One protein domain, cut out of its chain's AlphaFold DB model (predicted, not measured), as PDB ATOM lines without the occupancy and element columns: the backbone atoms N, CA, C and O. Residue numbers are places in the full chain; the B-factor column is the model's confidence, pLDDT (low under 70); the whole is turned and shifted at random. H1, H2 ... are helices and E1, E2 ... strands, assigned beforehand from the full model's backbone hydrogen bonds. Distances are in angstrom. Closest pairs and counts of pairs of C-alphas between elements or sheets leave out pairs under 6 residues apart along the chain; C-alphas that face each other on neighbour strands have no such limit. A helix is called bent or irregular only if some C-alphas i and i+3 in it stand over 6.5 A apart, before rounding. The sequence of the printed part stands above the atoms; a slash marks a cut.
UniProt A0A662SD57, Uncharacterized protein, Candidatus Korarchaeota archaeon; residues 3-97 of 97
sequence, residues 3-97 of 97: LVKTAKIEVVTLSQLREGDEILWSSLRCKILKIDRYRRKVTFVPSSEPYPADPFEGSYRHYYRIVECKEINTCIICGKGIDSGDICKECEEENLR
ATOM      1  N   LEU A   3     124.897 109.604 148.674       92.69
ATOM      2  CA  LEU A   3     123.719 110.059 149.401       92.69
ATOM      3  C   LEU A   3     123.950 111.473 149.921       92.69
ATOM      4  O   LEU A   3     125.034 111.804 150.394       92.69
ATOM      5  N   VAL A   4     122.917 112.303 149.885       94.62
ATOM      6  CA  VAL A   4     122.931 113.638 150.478       94.62
ATOM      7  C   VAL A   4     122.834 113.506 151.998       94.62
ATOM      8  O   VAL A   4     121.810 113.075 152.523       94.62
ATOM      9  N   LYS A   5     123.890 113.906 152.717       94.25
ATOM     10  CA  LYS A   5     123.914 113.942 154.192       94.25
ATOM     11  C   LYS A   5     123.279 115.222 154.726       94.25
ATOM     12  O   LYS A   5     122.504 115.194 155.674       94.25
ATOM     13  N   THR A   6     123.618 116.353 154.110       96.12
ATOM     14  CA  THR A   6     123.069 117.674 154.438       96.12
ATOM     15  C   THR A   6     122.900 118.488 153.166       96.12
ATOM     16  O   THR A   6     123.802 118.489 152.325       96.12
ATOM     17  N   ALA A   7     121.803 119.233 153.047       97.19
ATOM     18  CA  ALA A   7     121.586 120.155 151.940       97.19
ATOM     19  C   ALA A   7     120.940 121.459 152.404       97.19
ATOM     20  O   ALA A   7     120.067 121.466 153.273       97.19
ATOM     21  N   LYS A   8     121.345 122.558 151.769       98.06
ATOM     22  CA  LYS A   8     120.601 123.811 151.749       98.06
ATOM     23  C   LYS A   8     119.687 123.779 150.531       98.06
ATOM     24  O   LYS A   8     120.169 123.687 149.401       98.06
ATOM     25  N   ILE A   9     118.381 123.849 150.771       98.19
ATOM     26  CA  ILE A   9     117.369 123.756 149.720       98.19
ATOM     27  C   ILE A   9     116.568 125.045 149.577       98.19
ATOM     28  O   ILE A   9     116.398 125.807 150.528       98.19
ATOM     29  N   GLU A  10     116.024 125.232 148.386       98.12
ATOM     30  CA  GLU A  10     114.954 126.171 148.089       98.12
ATOM     31  C   GLU A  10     113.716 125.380 147.657       98.12
ATOM     32  O   GLU A  10     113.792 124.490 146.806       98.12
ATOM     33  N   VAL A  11     112.564 125.694 148.249       98.06
ATOM     34  CA  VAL A  11     111.297 125.067 147.867       98.06
ATOM     35  C   VAL A  11     110.728 125.817 146.668       98.06
ATOM     36  O   VAL A  11     110.372 126.988 146.781       98.06
ATOM     37  N   VAL A  12     110.621 125.138 145.529       97.94
ATOM     38  CA  VAL A  12     110.143 125.729 144.275       97.94
ATOM     39  C   VAL A  12     108.942 124.973 143.722       97.94
ATOM     40  O   VAL A  12     108.749 123.782 143.968       97.94
ATOM     41  N   THR A  13     108.114 125.667 142.952       97.12
ATOM     42  CA  THR A  13     106.997 125.063 142.213       97.12
ATOM     43  C   THR A  13     107.423 124.642 140.805       97.12
ATOM     44  O   THR A  13     108.465 125.060 140.300       97.12
ATOM     45  N   LEU A  14     106.588 123.848 140.127       96.19
ATOM     46  CA  LEU A  14     106.842 123.391 138.752       96.19
ATOM     47  C   LEU A  14     107.080 124.543 137.751       96.19
ATOM     48  O   LEU A  14     107.821 124.382 136.784       96.19
ATOM     49  N   SER A  15     106.458 125.708 137.960       95.12
ATOM     50  CA  SER A  15     106.651 126.878 137.092       95.12
ATOM     51  C   SER A  15     108.012 127.549 137.290       95.12
ATOM     52  O   SER A  15     108.520 128.165 136.358       95.12
ATOM     53  N   GLN A  16     108.607 127.418 138.478       97.31
ATOM     54  CA  GLN A  16     109.903 128.003 138.837       97.31
ATOM     55  C   GLN A  16     111.082 127.062 138.547       97.31
ATOM     56  O   GLN A  16     112.220 127.522 138.451       97.31
ATOM     57  N   LEU A  17     110.802 125.766 138.414       96.94
ATOM     58  CA  LEU A  17     111.772 124.713 138.146       96.94
ATOM     59  C   LEU A  17     112.323 124.794 136.714       96.94
ATOM     60  O   LEU A  17     111.580 125.087 135.764       96.94
ATOM     61  N   ARG A  18     113.618 124.512 136.552       97.44
ATOM     62  CA  ARG A  18     114.325 124.570 135.266       97.44
ATOM     63  C   ARG A  18     115.025 123.255 134.947       97.44
ATOM     64  O   ARG A  18     115.402 122.495 135.833       97.44
ATOM     65  N   GLU A  19     115.193 122.985 133.658       97.56
ATOM     66  CA  GLU A  19     116.058 121.893 133.210       97.56
ATOM     67  C   GLU A  19     117.504 122.203 133.607       97.56
ATOM     68  O   GLU A  19     117.948 123.347 133.523       97.56
ATOM     69  N   GLY A  20     118.216 121.189 134.091       96.62
ATOM     70  CA  GLY A  20     119.539 121.330 134.685       96.62
ATOM     71  C   GLY A  20     119.554 121.706 136.169       96.62
ATOM     72  O   GLY A  20     120.625 121.609 136.763       96.62
ATOM     73  N   ASP A  21     118.417 122.076 136.777       97.69
ATOM     74  CA  ASP A  21     118.345 122.250 138.232       97.69
ATOM     75  C   ASP A  21     118.671 120.915 138.932       97.69
ATOM     76  O   ASP A  21     118.208 119.844 138.524       97.69
ATOM     77  N   GLU A  22     119.443 120.995 140.013       97.88
ATOM     78  CA  GLU A  22     119.685 119.881 140.929       97.88
ATOM     79  C   GLU A  22     118.587 119.879 141.999       97.88
ATOM     80  O   GLU A  22     118.327 120.901 142.640       97.88
ATOM     81  N   ILE A  23     117.937 118.741 142.214       97.94
ATOM     82  CA  ILE A  23     116.896 118.559 143.227       97.94
ATOM     83  C   ILE A  23     117.286 117.467 144.215       97.94
ATOM     84  O   ILE A  23     117.974 116.505 143.875       97.94
ATOM     85  N   LEU A  24     116.799 117.604 145.444       97.50
ATOM     86  CA  LEU A  24     116.819 116.531 146.423       97.50
ATOM     87  C   LEU A  24     115.599 115.639 146.192       97.50
ATOM     88  O   LEU A  24     114.460 116.073 146.384       97.50
ATOM     89  N   TRP A  25     115.839 114.391 145.802       95.69
ATOM     90  CA  TRP A  25     114.806 113.369 145.696       95.69
ATOM     91  C   TRP A  25     115.139 112.211 146.634       95.69
ATOM     92  O   TRP A  25     116.139 111.518 146.458       95.69
ATOM     93  N   SER A  26     114.313 112.017 147.667       92.56
ATOM     94  CA  SER A  26     114.656 111.159 148.807       92.56
ATOM     95  C   SER A  26     116.006 111.587 149.411       92.56
ATOM     96  O   SER A  26     116.119 112.710 149.899       92.56
ATOM     97  N   SER A  27     117.027 110.732 149.351       93.12
ATOM     98  CA  SER A  27     118.399 111.017 149.794       93.12
ATOM     99  C   SER A  27     119.376 111.197 148.627       93.12
ATOM    100  O   SER A  27     120.586 111.176 148.834       93.12
ATOM    101  N   LEU A  28     118.878 111.340 147.398       94.31
ATOM    102  CA  LEU A  28     119.687 111.466 146.189       94.31
ATOM    103  C   LEU A  28     119.681 112.906 145.688       94.31
ATOM    104  O   LEU A  28     118.649 113.583 145.685       94.31
ATOM    105  N   ARG A  29     120.843 113.354 145.218       96.44
ATOM    106  CA  ARG A  29     120.946 114.533 144.368       96.44
ATOM    107  C   ARG A  29     120.668 114.102 142.935       96.44
ATOM    108  O   ARG A  29     121.375 113.243 142.403       96.44
ATOM    109  N   CYS A  30     119.650 114.700 142.332       96.75
ATOM    110  CA  CYS A  30     119.241 114.389 140.974       96.75
ATOM    111  C   CYS A  30     119.231 115.637 140.100       96.75
ATOM    112  O   CYS A  30     118.696 116.671 140.499       96.75
ATOM    113  N   LYS A  31     119.716 115.509 138.869       96.81
ATOM    114  CA  LYS A  31     119.668 116.563 137.860       96.81
ATOM    115  C   LYS A  31     118.415 116.435 137.011       96.81
ATOM    116  O   LYS A  31     118.125 115.363 136.475       96.81
ATOM    117  N   ILE A  32     117.692 117.533 136.831       97.19
ATOM    118  CA  ILE A  32     116.520 117.564 135.953       97.19
ATOM    119  C   ILE A  32     116.956 117.556 134.494       97.19
ATOM    120  O   ILE A  32     117.741 118.396 134.059       97.19
ATOM    121  N   LEU A  33     116.388 116.628 133.731       96.38
ATOM    122  CA  LEU A  33     116.606 116.506 132.294       96.38
ATOM    123  C   LEU A  33     115.507 117.186 131.487       96.38
ATOM    124  O   LEU A  33     115.802 117.847 130.498       96.38
ATOM    125  N   LYS A  34     114.243 116.999 131.885       97.06
ATOM    126  CA  LYS A  34     113.094 117.470 131.109       97.06
ATOM    127  C   LYS A  34     111.917 117.840 131.996       97.06
ATOM    128  O   LYS A  34     111.634 117.149 132.976       97.06
ATOM    129  N   ILE A  35     111.192 118.889 131.610       97.81
ATOM    130  CA  ILE A  35     109.966 119.325 132.291       97.81
ATOM    131  C   ILE A  35     108.794 119.369 131.300       97.81
ATOM    132  O   ILE A  35     108.691 120.275 130.474       97.81
ATOM    133  N   ASP A  36     107.850 118.438 131.431       96.56
ATOM    134  CA  ASP A  36     106.551 118.497 130.757       96.56
ATOM    135  C   ASP A  36     105.538 119.208 131.662       96.56
ATOM    136  O   ASP A  36     104.940 118.622 132.569       96.56
ATOM    137  N   ARG A  37     105.338 120.506 131.419       94.50
ATOM    138  CA  ARG A  37     104.416 121.326 132.220       94.50
ATOM    139  C   ARG A  37     102.949 120.996 131.971       94.50
ATOM    140  O   ARG A  37     102.149 121.144 132.890       94.50
ATOM    141  N   TYR A  38     102.602 120.531 130.771       94.44
ATOM    142  CA  TYR A  38     101.225 120.185 130.425       94.44
ATOM    143  C   TYR A  38     100.784 118.929 131.176       94.44
ATOM    144  O   TYR A  38      99.745 118.919 131.833       94.44
ATOM    145  N   ARG A  39     101.624 117.889 131.159       95.44
ATOM    146  CA  ARG A  39     101.380 116.640 131.896       95.44
ATOM    147  C   ARG A  39     101.857 116.685 133.346       95.44
ATOM    148  O   ARG A  39     101.694 115.703 134.064       95.44
ATOM    149  N   ARG A  40     102.441 117.808 133.775       94.75
ATOM    150  CA  ARG A  40     103.021 118.022 135.111       94.75
ATOM    151  C   ARG A  40     104.045 116.949 135.495       94.75
ATOM    152  O   ARG A  40     104.079 116.512 136.644       94.75
ATOM    153  N   LYS A  41     104.858 116.518 134.535       96.81
ATOM    154  CA  LYS A  41     105.865 115.464 134.683       96.81
ATOM    155  C   LYS A  41     107.266 116.056 134.612       96.81
ATOM    156  O   LYS A  41     107.542 116.910 133.772       96.81
ATOM    157  N   VAL A  42     108.145 115.599 135.495       97.88
ATOM    158  CA  VAL A  42     109.559 115.981 135.526       97.88
ATOM    159  C   VAL A  42     110.396 114.718 135.444       97.88
ATOM    160  O   VAL A  42     110.197 113.797 136.235       97.88
ATOM    161  N   THR A  43     111.323 114.696 134.495       97.62
ATOM    162  CA  THR A  43     112.288 113.615 134.300       97.62
ATOM    163  C   THR A  43     113.641 114.054 134.843       97.62
ATOM    164  O   THR A  43     114.103 115.154 134.527       97.62
ATOM    165  N   PHE A  44     114.279 113.217 135.654       96.62
ATOM    166  CA  PHE A  44     115.546 113.526 136.322       96.62
ATOM    167  C   PHE A  44     116.391 112.266 136.523       96.62
ATOM    168  O   PHE A  44     115.857 111.163 136.525       96.62
ATOM    169  N   VAL A  45     117.703 112.426 136.689       95.88
ATOM    170  CA  VAL A  45     118.661 111.319 136.880       95.88
ATOM    171  C   VAL A  45     119.517 111.546 138.121       95.88
ATOM    172  O   VAL A  45     119.811 112.706 138.423       95.88
ATOM    173  N   PRO A  46     119.960 110.491 138.828       94.50
ATOM    174  CA  PRO A  46     120.961 110.619 139.881       94.50
ATOM    175  C   PRO A  46     122.252 111.241 139.360       94.50
ATOM    176  O   PRO A  46     122.881 110.728 138.439       94.50
ATOM    177  N   SER A  47     122.700 112.318 139.995       92.56
ATOM    178  CA  SER A  47     123.911 113.034 139.575       92.56
ATOM    179  C   SER A  47     125.197 112.262 139.899       92.56
ATOM    180  O   SER A  47     126.265 112.600 139.397       92.56
ATOM    181  N   SER A  48     125.111 111.231 140.748       86.62
ATOM    182  CA  SER A  48     126.240 110.368 141.111       86.62
ATOM    183  C   SER A  48     126.402 109.124 140.236       86.62
ATOM    184  O   SER A  48     127.347 108.368 140.461       86.62
ATOM    185  N   GLU A  49     125.477 108.859 139.313       81.88
ATOM    186  CA  GLU A  49     125.544 107.678 138.448       81.88
ATOM    187  C   GLU A  49     126.318 107.961 137.151       81.88
ATOM    188  O   GLU A  49     126.257 109.073 136.616       81.88
ATOM    189  N   PRO A  50     127.083 106.976 136.642       77.94
ATOM    190  CA  PRO A  50     127.771 107.104 135.363       77.94
ATOM    191  C   PRO A  50     126.765 107.208 134.210       77.94
ATOM    192  O   PRO A  50     125.695 106.611 134.244       77.94
ATOM    193  N   TYR A  51     127.117 107.962 133.165       72.56
ATOM    194  CA  TYR A  51     126.257 108.114 131.992       72.56
ATOM    195  C   TYR A  51     126.353 106.885 131.064       72.56
ATOM    196  O   TYR A  51     127.472 106.456 130.770       72.56
ATOM    197  N   PRO A  52     125.232 106.373 130.520       75.69
ATOM    198  CA  PRO A  52     123.858 106.814 130.761       75.69
ATOM    199  C   PRO A  52     123.299 106.260 132.081       75.69
ATOM    200  O   PRO A  52     123.394 105.065 132.340       75.69
ATOM    201  N   ALA A  53     122.688 107.137 132.876       80.62
ATOM    202  CA  ALA A  53     121.932 106.761 134.068       80.62
ATOM    203  C   ALA A  53     120.449 106.598 133.713       80.62
ATOM    204  O   ALA A  53     119.930 107.343 132.869       80.62
ATOM    205  N   ASP A  54     119.766 105.662 134.368       88.56
ATOM    206  CA  ASP A  54     118.343 105.435 134.132       88.56
ATOM    207  C   ASP A  54     117.513 106.613 134.678       88.56
ATOM    208  O   ASP A  54     117.672 107.016 135.835       88.56
ATOM    209  N   PRO A  55     116.627 107.216 133.863       93.38
ATOM    210  CA  PRO A  55     115.846 108.360 134.296       93.38
ATOM    211  C   PRO A  55     114.690 107.951 135.207       93.38
ATOM    212  O   PRO A  55     113.922 107.033 134.920       93.38
ATOM    213  N   PHE A  56     114.490 108.739 136.257       94.12
ATOM    214  CA  PHE A  56     113.283 108.727 137.066       94.12
ATOM    215  C   PHE A  56     112.261 109.738 136.555       94.12
ATOM    216  O   PHE A  56     112.589 110.722 135.885       94.12
ATOM    217  N   GLU A  57     111.003 109.514 136.927       95.38
ATOM    218  CA  GLU A  57     109.898 110.416 136.632       95.38
ATOM    219  C   GLU A  57     109.134 110.764 137.913       95.38
ATOM    220  O   GLU A  57     108.854 109.903 138.747       95.38
ATOM    221  N   GLY A  58     108.766 112.035 138.064       93.38
ATOM    222  CA  GLY A  58     108.007 112.512 139.216       93.38
ATOM    223  C   GLY A  58     107.015 113.613 138.862       93.38
ATOM    224  O   GLY A  58     107.247 114.425 137.965       93.38
ATOM    225  N   SER A  59     105.908 113.660 139.603       95.25
ATOM    226  CA  SER A  59     104.897 114.719 139.521       95.25
ATOM    227  C   SER A  59     104.599 115.232 140.924       95.25
ATOM    228  O   SER A  59     103.848 114.616 141.682       95.25
ATOM    229  N   TYR A  60     105.222 116.351 141.293       94.00
ATOM    230  CA  TYR A  60     105.134 116.905 142.642       94.00
ATOM    231  C   TYR A  60     104.634 118.347 142.612       94.00
ATOM    232  O   TYR A  60     104.781 119.075 141.628       94.00
ATOM    233  N   ARG A  61     104.003 118.775 143.709       92.62
ATOM    234  CA  ARG A  61     103.558 120.168 143.864       92.62
ATOM    235  C   ARG A  61     104.732 121.105 144.145       92.62
ATOM    236  O   ARG A  61     104.751 122.223 143.637       92.62
ATOM    237  N   HIS A  62     105.686 120.621 144.932       96.56
ATOM    238  CA  HIS A  62     106.893 121.331 145.318       96.56
ATOM    239  C   HIS A  62     108.103 120.450 145.032       96.56
ATOM    240  O   HIS A  62     108.029 119.229 145.169       96.56
ATOM    241  N   TYR A  63     109.202 121.088 144.661       97.75
ATOM    242  CA  TYR A  63     110.500 120.476 144.445       97.75
ATOM    243  C   TYR A  63     111.503 121.148 145.378       97.75
ATOM    244  O   TYR A  63     111.429 122.355 145.617       97.75
ATOM    245  N   TYR A  64     112.431 120.366 145.914       98.19
ATOM    246  CA  TYR A  64     113.488 120.858 146.790       98.19
ATOM    247  C   TYR A  64     114.747 121.067 145.961       98.19
ATOM    248  O   TYR A  64     115.567 120.160 145.828       98.19
ATOM    249  N   ARG A  65     114.871 122.249 145.353       98.31
ATOM    250  CA  ARG A  65     116.049 122.610 144.564       98.31
ATOM    251  C   ARG A  65     117.247 122.753 145.493       98.31
ATOM    252  O   ARG A  65     117.181 123.479 146.482       98.31
ATOM    253  N   ILE A  66     118.332 122.061 145.183       98.06
ATOM    254  CA  ILE A  66     119.571 122.107 145.950       98.06
ATOM    255  C   ILE A  66     120.323 123.382 145.573       98.06
ATOM    256  O   ILE A  66     120.618 123.622 144.405       98.06
ATOM    257  N   VAL A  67     120.650 124.186 146.581       97.50
ATOM    258  CA  VAL A  67     121.552 125.340 146.449       97.50
ATOM    259  C   VAL A  67     122.982 124.918 146.784       97.50
ATOM    260  O   VAL A  67     123.927 125.301 146.105       97.50
ATOM    261  N   GLU A  68     123.130 124.102 147.827       97.06
ATOM    262  CA  GLU A  68     124.401 123.533 148.277       97.06
ATOM    263  C   GLU A  68     124.129 122.185 148.954       97.06
ATOM    264  O   GLU A  68     123.116 122.027 149.642       97.06
ATOM    265  N   CYS A  69     125.020 121.207 148.798       96.31
ATOM    266  CA  CYS A  69     124.904 119.926 149.490       96.31
ATOM    267  C   CYS A  69     126.263 119.318 149.834       96.31
ATOM    268  O   CYS A  69     127.257 119.539 149.144       96.31
ATOM    269  N   LYS A  70     126.269 118.479 150.872       95.56
ATOM    270  CA  LYS A  70     127.360 117.555 151.189       95.56
ATOM    271  C   LYS A  70     126.865 116.130 150.998       95.56
ATOM    272  O   LYS A  70     125.836 115.747 151.561       95.56
ATOM    273  N   GLU A  71     127.611 115.369 150.212       94.38
ATOM    274  CA  GLU A  71     127.319 113.973 149.906       94.38
ATOM    275  C   GLU A  71     128.280 113.040 150.641       94.38
ATOM    276  O   GLU A  71     129.435 113.390 150.880       94.38
ATOM    277  N   ILE A  72     127.791 111.850 150.965       93.62
ATOM    278  CA  ILE A  72     128.559 110.733 151.509       93.62
ATOM    279  C   ILE A  72     128.450 109.529 150.585       93.62
ATOM    280  O   ILE A  72     127.502 109.417 149.806       93.62
ATOM    281  N   ASN A  73     129.411 108.620 150.682       90.88
ATOM    282  CA  ASN A  73     129.349 107.356 149.968       90.88
ATOM    283  C   ASN A  73     128.432 106.378 150.706       90.88
ATOM    284  O   ASN A  73     128.105 106.548 151.881       90.88
ATOM    285  N   THR A  74     128.029 105.331 150.004       89.31
ATOM    286  CA  THR A  74     127.348 104.180 150.589       89.31
ATOM    287  C   THR A  74     128.298 102.990 150.575       89.31
ATOM    288  O   THR A  74     128.871 102.695 149.529       89.31
ATOM    289  N   CYS A  75     128.443 102.305 151.711       90.19
ATOM    290  CA  CYS A  75     129.198 101.061 151.816       90.19
ATOM    291  C   CYS A  75     128.653 100.033 150.820       90.19
ATOM    292  O   CYS A  75     127.459  99.718 150.854       90.19
ATOM    293  N   ILE A  76     129.528  99.483 149.976       88.31
ATOM    294  CA  ILE A  76     129.152  98.521 148.929       88.31
ATOM    295  C   ILE A  76     128.649  97.182 149.485       88.31
ATOM    296  O   ILE A  76     127.969  96.452 148.773       88.31
ATOM    297  N   ILE A  77     128.965  96.864 150.746       90.06
ATOM    298  CA  ILE A  77     128.609  95.589 151.385       90.06
ATOM    299  C   ILE A  77     127.272  95.699 152.121       90.06
ATOM    300  O   ILE A  77     126.362  94.910 151.884       90.06
ATOM    301  N   CYS A  78     127.138  96.682 153.015       90.19
ATOM    302  CA  CYS A  78     125.999  96.759 153.936       90.19
ATOM    303  C   CYS A  78     125.041  97.928 153.672       90.19
ATOM    304  O   CYS A  78     124.048  98.074 154.382       90.19
ATOM    305  N   GLY A  79     125.328  98.801 152.703       86.00
ATOM    306  CA  GLY A  79     124.447  99.923 152.375       86.00
ATOM    307  C   GLY A  79     124.478 101.097 153.368       86.00
ATOM    308  O   GLY A  79     123.715 102.049 153.205       86.00
ATOM    309  N   LYS A  80     125.337 101.076 154.398       87.94
ATOM    310  CA  LYS A  80     125.473 102.190 155.358       87.94
ATOM    311  C   LYS A  80     126.141 103.410 154.715       87.94
ATOM    312  O   LYS A  80     127.066 103.267 153.923       87.94
ATOM    313  N   GLY A  81     125.715 104.615 155.094       86.62
ATOM    314  CA  GLY A  81     126.390 105.853 154.694       86.62
ATOM    315  C   GLY A  81     127.763 105.990 155.362       86.62
ATOM    316  O   GLY A  81     127.867 105.824 156.576       86.62
ATOM    317  N   ILE A  82     128.800 106.302 154.586       90.38
ATOM    318  CA  ILE A  82     130.187 106.450 155.048       90.38
ATOM    319  C   ILE A  82     130.813 107.736 154.512       90.38
ATOM    320  O   ILE A  82     130.623 108.109 153.355       90.38
ATOM    321  N   ASP A  83     131.572 108.423 155.365       84.94
ATOM    322  CA  ASP A  83     132.178 109.714 155.020       84.94
ATOM    323  C   ASP A  83     133.342 109.583 154.015       84.94
ATOM    324  O   ASP A  83     133.629 110.529 153.285       84.94
ATOM    325  N   SER A  84     133.997 108.419 153.942       82.81
ATOM    326  CA  SER A  84     135.109 108.151 153.019       82.81
ATOM    327  C   SER A  84     135.251 106.661 152.706       82.81
ATOM    328  O   SER A  84     134.925 105.833 153.554       82.81
ATOM    329  N   GLY A  85     135.815 106.342 151.537       86.69
ATOM    330  CA  GLY A  85     136.040 104.965 151.081       86.69
ATOM    331  C   GLY A  85     134.803 104.326 150.444       86.69
ATOM    332  O   GLY A  85     133.783 104.996 150.250       86.69
ATOM    333  N   ASP A  86     134.925 103.037 150.125       86.94
ATOM    334  CA  ASP A  86     133.868 102.225 149.501       86.94
ATOM    335  C   ASP A  86     133.262 101.193 150.468       86.94
ATOM    336  O   ASP A  86     132.145 100.720 150.257       86.94
ATOM    337  N   ILE A  87     133.965 100.864 151.555       89.88
ATOM    338  CA  ILE A  87     133.548  99.890 152.568       89.88
ATOM    339  C   ILE A  87     133.547 100.587 153.937       89.88
ATOM    340  O   ILE A  87     134.389 101.435 154.217       89.88
ATOM    341  N   CYS A  88     132.562 100.289 154.789       91.06
ATOM    342  CA  CYS A  88     132.559 100.802 156.158       91.06
ATOM    343  C   CYS A  88     133.539 100.019 157.041       91.06
ATOM    344  O   CYS A  88     133.742  98.829 156.830       91.06
ATOM    345  N   LYS A  89     134.063 100.672 158.086       88.75
ATOM    346  CA  LYS A  89     135.028 100.074 159.028       88.75
ATOM    347  C   LYS A  89     134.594  98.708 159.564       88.75
ATOM    348  O   LYS A  89     135.389  97.784 159.577       88.75
ATOM    349  N   GLU A  90     133.322  98.568 159.937       89.06
ATOM    350  CA  GLU A  90     132.767  97.299 160.429       89.06
ATOM    351  C   GLU A  90     132.901  96.172 159.390       89.06
ATOM    352  O   GLU A  90     133.364  95.084 159.713       89.06
ATOM    353  N   CYS A  91     132.561  96.437 158.124       90.44
ATOM    354  CA  CYS A  91     132.678  95.439 157.065       90.44
ATOM    355  C   CYS A  91     134.134  95.205 156.631       90.44
ATOM    356  O   CYS A  91     134.456  94.101 156.203       90.44
ATOM    357  N   GLU A  92     135.016  96.204 156.721       88.69
ATOM    358  CA  GLU A  92     136.456  95.999 156.499       88.69
ATOM    359  C   GLU A  92     137.038  95.048 157.554       88.69
ATOM    360  O   GLU A  92     137.732  94.096 157.207       88.69
ATOM    361  N   GLU A  93     136.708  95.261 158.828       88.62
ATOM    362  CA  GLU A  93     137.169  94.425 159.943       88.62
ATOM    363  C   GLU A  93     136.634  92.986 159.869       88.62
ATOM    364  O   GLU A  93     137.359  92.048 160.202       88.62
ATOM    365  N   GLU A  94     135.395  92.790 159.408       84.38
ATOM    366  CA  GLU A  94     134.803  91.458 159.216       84.38
ATOM    367  C   GLU A  94     135.424  90.675 158.050       84.38
ATOM    368  O   GLU A  94     135.549  89.460 158.155       84.38
ATOM    369  N   ASN A  95     135.845  91.339 156.966       72.25
ATOM    370  CA  ASN A  95     136.471  90.679 155.805       72.25
ATOM    371  C   ASN A  95     137.975  90.400 155.979       72.25
ATOM    372  O   ASN A  95     138.572  89.718 155.147       72.25
ATOM    373  N   LEU A  96     138.603  90.941 157.026       65.81
ATOM    374  CA  LEU A  96     140.005  90.678 157.382       65.81
ATOM    375  C   LEU A  96     140.171  89.473 158.330       65.81
ATOM    376  O   LEU A  96     141.301  89.157 158.710       65.81
ATOM    377  N   ARG A  97     139.068  88.828 158.732       53.25
ATOM    378  CA  ARG A  97     139.030  87.610 159.556       53.25
ATOM    379  C   ARG A  97     138.761  86.376 158.706       53.25
ATOM    380  O   ARG A  97     139.304  85.315 159.083       53.25
TER     381      ARG A  97
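Overview. This is residues 3 to 97 of the 97 residues of an uncharacterized protein of Candidatus Korarchaeota archaeon (UniProt A0A662SD57). A bent two-stranded ribbon, E1 and E6, lies over a curled four-stranded meander, each strand the antiparallel neighbour of the one before, and together they make the head. From the end of E6 a tail of loop residues 75 to 88 and the small helix H1 leads away and makes the length. The printed part has 95 residues, with named elements in the order E1 E2 E3 E4 E5 E6 H1; the sheets, E2 E3 E4 E5 and E1 E6, are antiparallel, and the class is mostly strand. The whole is loose, with a radius of gyration of the C-alphas of 16.1 A and spans of 58 by 27 by 18 A.

Arrangement. E1, residues 3 to 13, and E6, residues 62 to 74, are antiparallel at 173 degrees, with N 3 and O 72 at 2.8 A. E1 bends by 92 degrees at residue 6, E6 by 89 degrees at residue 68. E2, residues 22 to 25, is an edge strand; its closest C-alpha to E6 is Ile 23, 4.3 A from that of Arg 65. E2 and E3, residues 28 to 36, form a hairpin, with N 23 and O 30 at 2.8 A. E3 and E4, residues 41 to 46, form a hairpin, with N 33 and O 43 at 2.8 A. E4 and E5, residues 56 to 58, form a hairpin, with N 56 and O 44 at 2.8 A. E5 and E6 are apart. H1, residues 89 to 95, is not on the meander's sheet; each of its O i to N i+4 pairs is within hydrogen-bond range.

Along the chain. E1 begins at C-alpha 3 (123.719, 110.059, 149.401) and spans 23.6 A. E3 spans 21.5 A, E4 16.7 A and E6 27.2 A. H1 spans 10.0 A and ends at C-alpha 95 (136.471, 90.679, 155.805).

Size, cuts and confidence. The C-alphas farthest apart, those of Tyr 38 and Arg 97, are 57.8 A apart. The printed part has no cut. The link from E6 to H1 is long, 14 residues. The pLDDT is under 70 at residues 96 to 97.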